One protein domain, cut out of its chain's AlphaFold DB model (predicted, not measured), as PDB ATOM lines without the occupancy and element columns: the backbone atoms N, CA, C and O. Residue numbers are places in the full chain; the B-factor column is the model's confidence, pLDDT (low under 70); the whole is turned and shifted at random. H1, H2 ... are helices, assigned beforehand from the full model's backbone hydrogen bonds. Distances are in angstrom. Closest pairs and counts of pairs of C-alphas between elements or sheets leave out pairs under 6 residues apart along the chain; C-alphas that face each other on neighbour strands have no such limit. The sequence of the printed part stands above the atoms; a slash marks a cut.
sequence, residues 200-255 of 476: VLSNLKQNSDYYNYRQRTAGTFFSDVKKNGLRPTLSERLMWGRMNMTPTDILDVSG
ATOM      1  N   VAL A 200      23.718 -23.695 -26.005       95.38
ATOM      2  CA  VAL A 200      24.118 -24.707 -27.000       95.38
ATOM      3  C   VAL A 200      25.573 -25.120 -26.777       95.38
ATOM      4  O   VAL A 200      25.860 -26.307 -26.625       95.38
ATOM      5  N   LEU A 201      26.478 -24.147 -26.657       94.50
ATOM      6  CA  LEU A 201      27.896 -24.393 -26.406       94.50
ATOM      7  C   LEU A 201      28.139 -25.110 -25.069       94.50
ATOM      8  O   LEU A 201      28.950 -26.033 -25.002       94.50
ATOM      9  N   SER A 202      27.447 -24.705 -24.002       96.00
ATOM     10  CA  SER A 202      27.549 -25.339 -22.681       96.00
ATOM     11  C   SER A 202      27.123 -26.807 -22.725       96.00
ATOM     12  O   SER A 202      27.840 -27.665 -22.209       96.00
ATOM     13  N   ASN A 203      26.009 -27.111 -23.395       95.44
ATOM     14  CA  ASN A 203      25.531 -28.480 -23.567       95.44
ATOM     15  C   ASN A 203      26.556 -29.345 -24.311       95.44
ATOM     16  O   ASN A 203      26.892 -30.423 -23.828       95.44
ATOM     17  N   LEU A 204      27.109 -28.844 -25.421       93.38
ATOM     18  CA  LEU A 204      28.130 -29.552 -26.202       93.38
ATOM     19  C   LEU A 204      29.429 -29.776 -25.418       93.38
ATOM     20  O   LEU A 204      30.041 -30.837 -25.512       93.38
ATOM     21  N   LYS A 205      29.847 -28.800 -24.601       93.19
ATOM     22  CA  LYS A 205      31.024 -28.941 -23.727       93.19
ATOM     23  C   LYS A 205      30.818 -29.975 -22.620       93.19
ATOM     24  O   LYS A 205      31.784 -30.608 -22.205       93.19
ATOM     25  N   GLN A 206      29.593 -30.117 -22.115       93.00
ATOM     26  CA  GLN A 206      29.262 -31.109 -21.089       93.00
ATOM     27  C   GLN A 206      29.095 -32.507 -21.680       93.00
ATOM     28  O   GLN A 206      29.488 -33.488 -21.050       93.00
ATOM     29  N   ASN A 207      28.503 -32.597 -22.868       89.75
ATOM     30  CA  ASN A 207      28.295 -33.848 -23.563       89.75
ATOM     31  C   ASN A 207      28.323 -33.643 -25.084       89.75
ATOM     32  O   ASN A 207      27.452 -32.974 -25.641       89.75
ATOM     33  N   SER A 208      29.292 -34.266 -25.758       86.00
ATOM     34  CA  SER A 208      29.497 -34.085 -27.197       86.00
ATOM     35  C   SER A 208      28.320 -34.580 -28.038       86.00
ATOM     36  O   SER A 208      28.069 -34.024 -29.096       86.00
ATOM     37  N   ASP A 209      27.560 -35.573 -27.560       87.25
ATOM     38  CA  ASP A 209      26.424 -36.145 -28.293       87.25
ATOM     39  C   ASP A 209      25.053 -35.596 -27.840       87.25
ATOM     40  O   ASP A 209      24.013 -36.175 -28.165       87.25
ATOM     41  N   TYR A 210      25.025 -34.465 -27.115       91.69
ATOM     42  CA  TYR A 210      23.813 -33.916 -26.483       91.69
ATOM     43  C   TYR A 210      22.633 -33.742 -27.453       91.69
ATOM     44  O   TYR A 210      21.492 -34.065 -27.117       91.69
ATOM     45  N   TYR A 211      22.897 -33.238 -28.662       91.75
ATOM     46  CA  TYR A 211      21.873 -32.993 -29.687       91.75
ATOM     47  C   TYR A 211      21.728 -34.144 -30.693       91.75
ATOM     48  O   TYR A 211      21.024 -34.022 -31.704       91.75
ATOM     49  N   ASN A 212      22.349 -35.289 -30.410       90.44
ATOM     50  CA  ASN A 212      22.248 -36.487 -31.223       90.44
ATOM     51  C   ASN A 212      21.111 -37.391 -30.737       90.44
ATOM     52  O   ASN A 212      21.311 -38.371 -30.024       90.44
ATOM     53  N   TYR A 213      19.888 -37.111 -31.183       89.94
ATOM     54  CA  TYR A 213      18.708 -37.909 -30.812       89.94
ATOM     55  C   TYR A 213      18.522 -39.187 -31.635       89.94
ATOM     56  O   TYR A 213      17.550 -39.920 -31.457       89.94
ATOM     57  N   ARG A 214      19.429 -39.470 -32.574       88.44
ATOM     58  CA  ARG A 214      19.303 -40.597 -33.505       88.44
ATOM     59  C   ARG A 214      20.354 -41.681 -33.220       88.44
ATOM     60  O   ARG A 214      20.896 -42.283 -34.148       88.44
ATOM     61  N   GLN A 215      20.662 -41.944 -31.955       88.62
ATOM     62  CA  GLN A 215      21.679 -42.926 -31.567       88.62
ATOM     63  C   GLN A 215      21.313 -44.367 -31.955       88.62
ATOM     64  O   GLN A 215      20.153 -44.717 -32.189       88.62
ATOM     65  N   ARG A 216      22.329 -45.235 -32.035       88.44
ATOM     66  CA  ARG A 216      22.121 -46.664 -32.296       88.44
ATOM     67  C   ARG A 216      21.433 -47.327 -31.091       88.44
ATOM     68  O   ARG A 216      21.885 -47.192 -29.963       88.44
ATOM     69  N   THR A 217      20.396 -48.124 -31.338       89.25
ATOM     70  CA  THR A 217      19.607 -48.829 -30.303       89.25
ATOM     71  C   THR A 217      19.772 -50.353 -30.373       89.25
ATOM     72  O   THR A 217      20.359 -50.878 -31.325       89.25
ATOM     73  N   ALA A 218      19.190 -51.096 -29.422       90.25
ATOM     74  CA  ALA A 218      19.113 -52.561 -29.491       90.25
ATOM     75  C   ALA A 218      18.423 -53.062 -30.780       90.25
ATOM     76  O   ALA A 218      18.863 -54.039 -31.380       90.25
ATOM     77  N   GLY A 219      17.400 -52.354 -31.274       90.75
ATOM     78  CA  GLY A 219      16.743 -52.690 -32.546       90.75
ATOM     79  C   GLY A 219      17.678 -52.556 -33.753       90.75
ATOM     80  O   GLY A 219      17.704 -53.428 -34.628       90.75
ATOM     81  N   THR A 220      18.516 -51.510 -33.771       89.81
ATOM     82  CA  THR A 220      19.540 -51.360 -34.823       89.81
ATOM     83  C   THR A 220      20.573 -52.481 -34.767       89.81
ATOM     84  O   THR A 220      21.007 -52.948 -35.810       89.81
ATOM     85  N   PHE A 221      20.909 -52.985 -33.575       91.94
ATOM     86  CA  PHE A 221      21.855 -54.092 -33.434       91.94
ATOM     87  C   PHE A 221      21.351 -55.369 -34.115       91.94
ATOM     88  O   PHE A 221      22.081 -55.957 -34.906       91.94
ATOM     89  N   PHE A 222      20.101 -55.780 -33.884       94.06
ATOM     90  CA  PHE A 222      19.551 -56.965 -34.556       94.06
ATOM     91  C   PHE A 222      19.464 -56.790 -36.076       94.06
ATOM     92  O   PHE A 222      19.701 -57.740 -36.823       94.06
ATOM     93  N   SER A 223      19.172 -55.570 -36.531       92.25
ATOM     94  CA  SER A 223      19.168 -55.232 -37.957       92.25
ATOM     95  C   SER A 223      20.568 -55.363 -38.569       92.25
ATOM     96  O   SER A 223      20.721 -55.990 -39.619       92.25
ATOM     97  N   ASP A 224      21.598 -54.864 -37.881       91.12
ATOM     98  CA  ASP A 224      22.999 -54.979 -38.297       91.12
ATOM     99  C   ASP A 224      23.466 -56.443 -38.300       91.12
ATOM    100  O   ASP A 224      24.081 -56.887 -39.264       91.12
ATOM    101  N   VAL A 225      23.108 -57.232 -37.276       94.31
ATOM    102  CA  VAL A 225      23.431 -58.670 -37.211       94.31
ATOM    103  C   VAL A 225      22.786 -59.433 -38.366       94.31
ATOM    104  O   VAL A 225      23.438 -60.288 -38.963       94.31
ATOM    105  N   LYS A 226      21.534 -59.116 -38.718       96.00
ATOM    106  CA  LYS A 226      20.850 -59.726 -39.867       96.00
ATOM    107  C   LYS A 226      21.535 -59.375 -41.192       96.00
ATOM    108  O   LYS A 226      21.554 -60.210 -42.091       96.00
ATOM    109  N   LYS A 227      22.081 -58.161 -41.317       92.75
ATOM    110  CA  LYS A 227      22.724 -57.666 -42.545       92.75
ATOM    111  C   LYS A 227      24.176 -58.131 -42.697       92.75
ATOM    112  O   LYS A 227      24.571 -58.553 -43.776       92.75
ATOM    113  N   ASN A 228      24.959 -58.053 -41.624       91.69
ATOM    114  CA  ASN A 228      26.420 -58.177 -41.645       91.69
ATOM    115  C   ASN A 228      26.936 -59.408 -40.874       91.69
ATOM    116  O   ASN A 228      28.131 -59.698 -40.890       91.69
ATOM    117  N   GLY A 229      26.062 -60.124 -40.161       94.56
ATOM    118  CA  GLY A 229      26.427 -61.216 -39.261       94.56
ATOM    119  C   GLY A 229      26.816 -60.746 -37.854       94.56
ATOM    120  O   GLY A 229      27.143 -59.581 -37.612       94.56
ATOM    121  N   LEU A 230      26.797 -61.677 -36.893       94.94
ATOM    122  CA  LEU A 230      27.014 -61.371 -35.473       94.94
ATOM    123  C   LEU A 230      28.443 -60.903 -35.168       94.94
ATOM    124  O   LEU A 230      28.626 -59.874 -34.520       94.94
ATOM    125  N   ARG A 231      29.456 -61.652 -35.626       94.38
ATOM    126  CA  ARG A 231      30.866 -61.357 -35.313       94.38
ATOM    127  C   ARG A 231      31.316 -59.989 -35.855       94.38
ATOM    128  O   ARG A 231      31.857 -59.223 -35.056       94.38
ATOM    129  N   PRO A 232      31.071 -59.635 -37.136       91.56
ATOM    130  CA  PRO A 232      31.454 -58.322 -37.660       91.56
ATOM    131  C   PRO A 232      30.737 -57.177 -36.941       91.56
ATOM    132  O   PRO A 232      31.382 -56.217 -36.528       91.56
ATOM    133  N   THR A 233      29.431 -57.325 -36.698       92.31
ATOM    134  CA  THR A 233      28.633 -56.316 -35.987       92.31
ATOM    135  C   THR A 233      29.160 -56.074 -34.574       92.31
ATOM    136  O   THR A 233      29.342 -54.930 -34.168       92.31
ATOM    137  N   LEU A 234      29.444 -57.139 -33.817       93.31
ATOM    138  CA  LEU A 234      29.969 -57.010 -32.458       93.31
ATOM    139  C   LEU A 234      31.348 -56.336 -32.442       93.31
ATOM    140  O   LEU A 234      31.581 -55.447 -31.626       93.31
ATOM    141  N   SER A 235      32.238 -56.718 -33.364       91.94
ATOM    142  CA  SER A 235      33.557 -56.094 -33.498       91.94
ATOM    143  C   SER A 235      33.443 -54.597 -33.790       91.94
ATOM    144  O   SER A 235      34.116 -53.792 -33.152       91.94
ATOM    145  N   GLU A 236      32.566 -54.205 -34.718       89.88
ATOM    146  CA  GLU A 236      32.337 -52.799 -35.059       89.88
ATOM    147  C   GLU A 236      31.779 -52.009 -33.868       89.88
ATOM    148  O   GLU A 236      32.265 -50.924 -33.555       89.88
ATOM    149  N   ARG A 237      30.790 -52.569 -33.160       90.25
ATOM    150  CA  ARG A 237      30.187 -51.948 -31.971       90.25
ATOM    151  C   ARG A 237      31.212 -51.731 -30.860       90.25
ATOM    152  O   ARG A 237      31.190 -50.680 -30.229       90.25
ATOM    153  N   LEU A 238      32.121 -52.684 -30.652       91.31
ATOM    154  CA  LEU A 238      33.211 -52.552 -29.684       91.31
ATOM    155  C   LEU A 238      34.238 -51.495 -30.100       91.31
ATOM    156  O   LEU A 238      34.736 -50.784 -29.233       91.31
ATOM    157  N   MET A 239      34.552 -51.367 -31.394       90.12
ATOM    158  CA  MET A 239      35.438 -50.301 -31.876       90.12
ATOM    159  C   MET A 239      34.821 -48.923 -31.630       90.12
ATOM    160  O   MET A 239      35.472 -48.074 -31.031       90.12
ATOM    161  N   TRP A 240      33.551 -48.727 -31.997       89.69
ATOM    162  CA  TRP A 240      32.830 -47.485 -31.697       89.69
ATOM    163  C   TRP A 240      32.729 -47.214 -30.195       89.69
ATOM    164  O   TRP A 240      32.985 -46.097 -29.775       89.69
ATOM    165  N   GLY A 241      32.438 -48.228 -29.375       87.69
ATOM    166  CA  GLY A 241      32.350 -48.074 -27.919       87.69
ATOM    167  C   GLY A 241      33.678 -47.757 -27.219       87.69
ATOM    168  O   GLY A 241      33.665 -47.367 -26.057       87.69
ATOM    169  N   ARG A 242      34.821 -47.930 -27.896       89.00
ATOM    170  CA  ARG A 242      36.149 -47.518 -27.402       89.00
ATOM    171  C   ARG A 242      36.544 -46.110 -27.848       89.00
ATOM    172  O   ARG A 242      37.555 -45.602 -27.373       89.00
ATOM    173  N   MET A 243      35.804 -45.514 -28.778       85.94
ATOM    174  CA  MET A 243      36.039 -44.151 -29.240       85.94
ATOM    175  C   MET A 243      35.148 -43.180 -28.469       85.94
ATOM    176  O   MET A 243      33.999 -43.489 -28.166       85.94
ATOM    177  N   ASN A 244      35.649 -41.968 -28.229       83.19
ATOM    178  CA  ASN A 244      34.870 -40.872 -27.638       83.19
ATOM    179  C   ASN A 244      33.994 -40.165 -28.690       83.19
ATOM    180  O   ASN A 244      33.902 -38.945 -28.711       83.19
ATOM    181  N   MET A 245      33.422 -40.922 -29.626       82.50
ATOM    182  CA  MET A 245      32.610 -40.404 -30.723       82.50
ATOM    183  C   MET A 245      31.608 -41.471 -31.143       82.50
ATOM    184  O   MET A 245      31.943 -42.655 -31.251       82.50
ATOM    185  N   THR A 246      30.386 -41.043 -31.455       86.88
ATOM    186  CA  THR A 246      29.354 -41.950 -31.953       86.88
ATOM    187  C   THR A 246      29.369 -42.009 -33.493       86.88
ATOM    188  O   THR A 246      29.607 -41.004 -34.161       86.88
ATOM    189  N   PRO A 247      29.069 -43.166 -34.116       88.19
ATOM    190  CA  PRO A 247      28.969 -43.281 -35.583       88.19
ATOM    191  C   PRO A 247      27.844 -42.437 -36.189       88.19
ATOM    192  O   PRO A 247      27.733 -42.286 -37.404       88.19
ATOM    193  N   THR A 248      26.944 -41.981 -35.332       89.38
ATOM    194  CA  THR A 248      25.744 -41.230 -35.658       89.38
ATOM    195  C   THR A 248      25.931 -39.726 -35.495       89.38
ATOM    196  O   THR A 248      24.998 -38.990 -35.802       89.38
ATOM    197  N   ASP A 249      27.094 -39.293 -35.003       87.19
ATOM    198  CA  ASP A 249      27.471 -37.904 -34.723       87.19
ATOM    199  C   ASP A 249      28.054 -37.243 -35.971       87.19
ATOM    200  O   ASP A 249      29.267 -37.134 -36.159       87.19
ATOM    201  N   ILE A 250      27.172 -36.924 -36.918       90.75
ATOM    202  CA  ILE A 250      27.576 -36.336 -38.200       90.75
ATOM    203  C   ILE A 250      27.716 -34.818 -38.076       90.75
ATOM    204  O   ILE A 250      28.741 -34.293 -38.498       90.75
ATOM    205  N   LEU A 251      26.726 -34.167 -37.463       91.44
ATOM    206  CA  LEU A 251      26.743 -32.765 -37.047       91.44
ATOM    207  C   LEU A 251      26.525 -32.712 -35.530       91.44
ATOM    208  O   LEU A 251      25.699 -33.472 -35.019       91.44
ATOM    209  N   ASP A 252      27.221 -31.809 -34.838       89.62
ATOM    210  CA  ASP A 252      27.127 -31.665 -33.374       89.62
ATOM    211  C   ASP A 252      25.746 -31.167 -32.924       89.62
ATOM    212  O   ASP A 252      25.277 -31.492 -31.835       89.62
ATOM    213  N   VAL A 253      25.075 -30.376 -33.766       92.44
ATOM    214  CA  VAL A 253      23.716 -29.877 -33.539       92.44
ATOM    215  C   VAL A 253      22.879 -30.168 -34.774       92.44
ATOM    216  O   VAL A 253      23.268 -29.859 -35.900       92.44
ATOM    217  N   SER A 254      21.717 -30.775 -34.553       91.94
ATOM    218  CA  SER A 254      20.856 -31.266 -35.624       91.94
ATOM    219  C   SER A 254      19.584 -30.435 -35.798       91.94
ATOM    220  O   SER A 254      19.274 -29.542 -35.006       91.94
ATOM    221  N   GLY A 255      18.785 -30.783 -36.806       91.94
ATOM    222  CA  GLY A 255      17.475 -30.201 -37.103       91.94
ATOM    223  C   GLY A 255      16.415 -30.390 -36.010       91.94
ATOM    224  O   GLY A 255      15.300 -29.897 -36.141       91.94
TER     225      GLY A 255
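Overview. This is residues 200 to 255 of the 476 residues of the protein "CopA family copper-resistance protein" of Edaphobacter modestus (UniProt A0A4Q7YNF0). H3 and H2 form a V at one end of a loose, elongated model, joined at its point by Gly 229, while H1 sits alone at the other end. Two stretches without a named element, residues 207 to 217 and residues 242 to 255, span the space between the V and H1. Residues 238 to 243, of which 238 to 241 belong to H3, stick out. The printed part has 56 residues with three named helices in the order H1, H2, H3 and no named strand, and its class is all helix. The whole is loose, with a radius of gyration of the C-alphas of 13.2 A and spans of 39 by 23 by 15 A.

Arrangement. The longest helix, H3, residues 230 to 241, only just touches H2, residues 218 to 228, with 3 pairs of C-alphas within 8 A. H3 touches H2 with residue 233 alone; the closest C-alphas of the two helices, those of Val 225 and Thr 233, are 5.8 A apart. The two helices run opposite ways at a steep tilt of 52 degrees, with their centres 11.0 A apart. H1, residues 200 to 206, is apart from H2 and from H3. In H1, H2 and H3 every O i to N i+4 pair is within hydrogen-bond range.

Along the chain. H3 measures 16.2 A from C-alpha 230 to C-alpha 241, which is at (32.350, -48.074, -27.919). H2 measures 15.3 A and begins at C-alpha 218, at (19.113, -52.561, -29.491). H1 measures 10.1 A and begins at C-alpha 200, at (24.118, -24.707, -27.000).

Size, cuts and confidence. The two C-alphas farthest apart, those of Ser 202 and Gly 229, are 39.5 A apart. The link from H2 to H3 is tight, and the link from H1 to H2, with 11 residues, is long. The printed part has no cut. The mean pLDDT of the printed part is 90.9, and no printed residue is under 70.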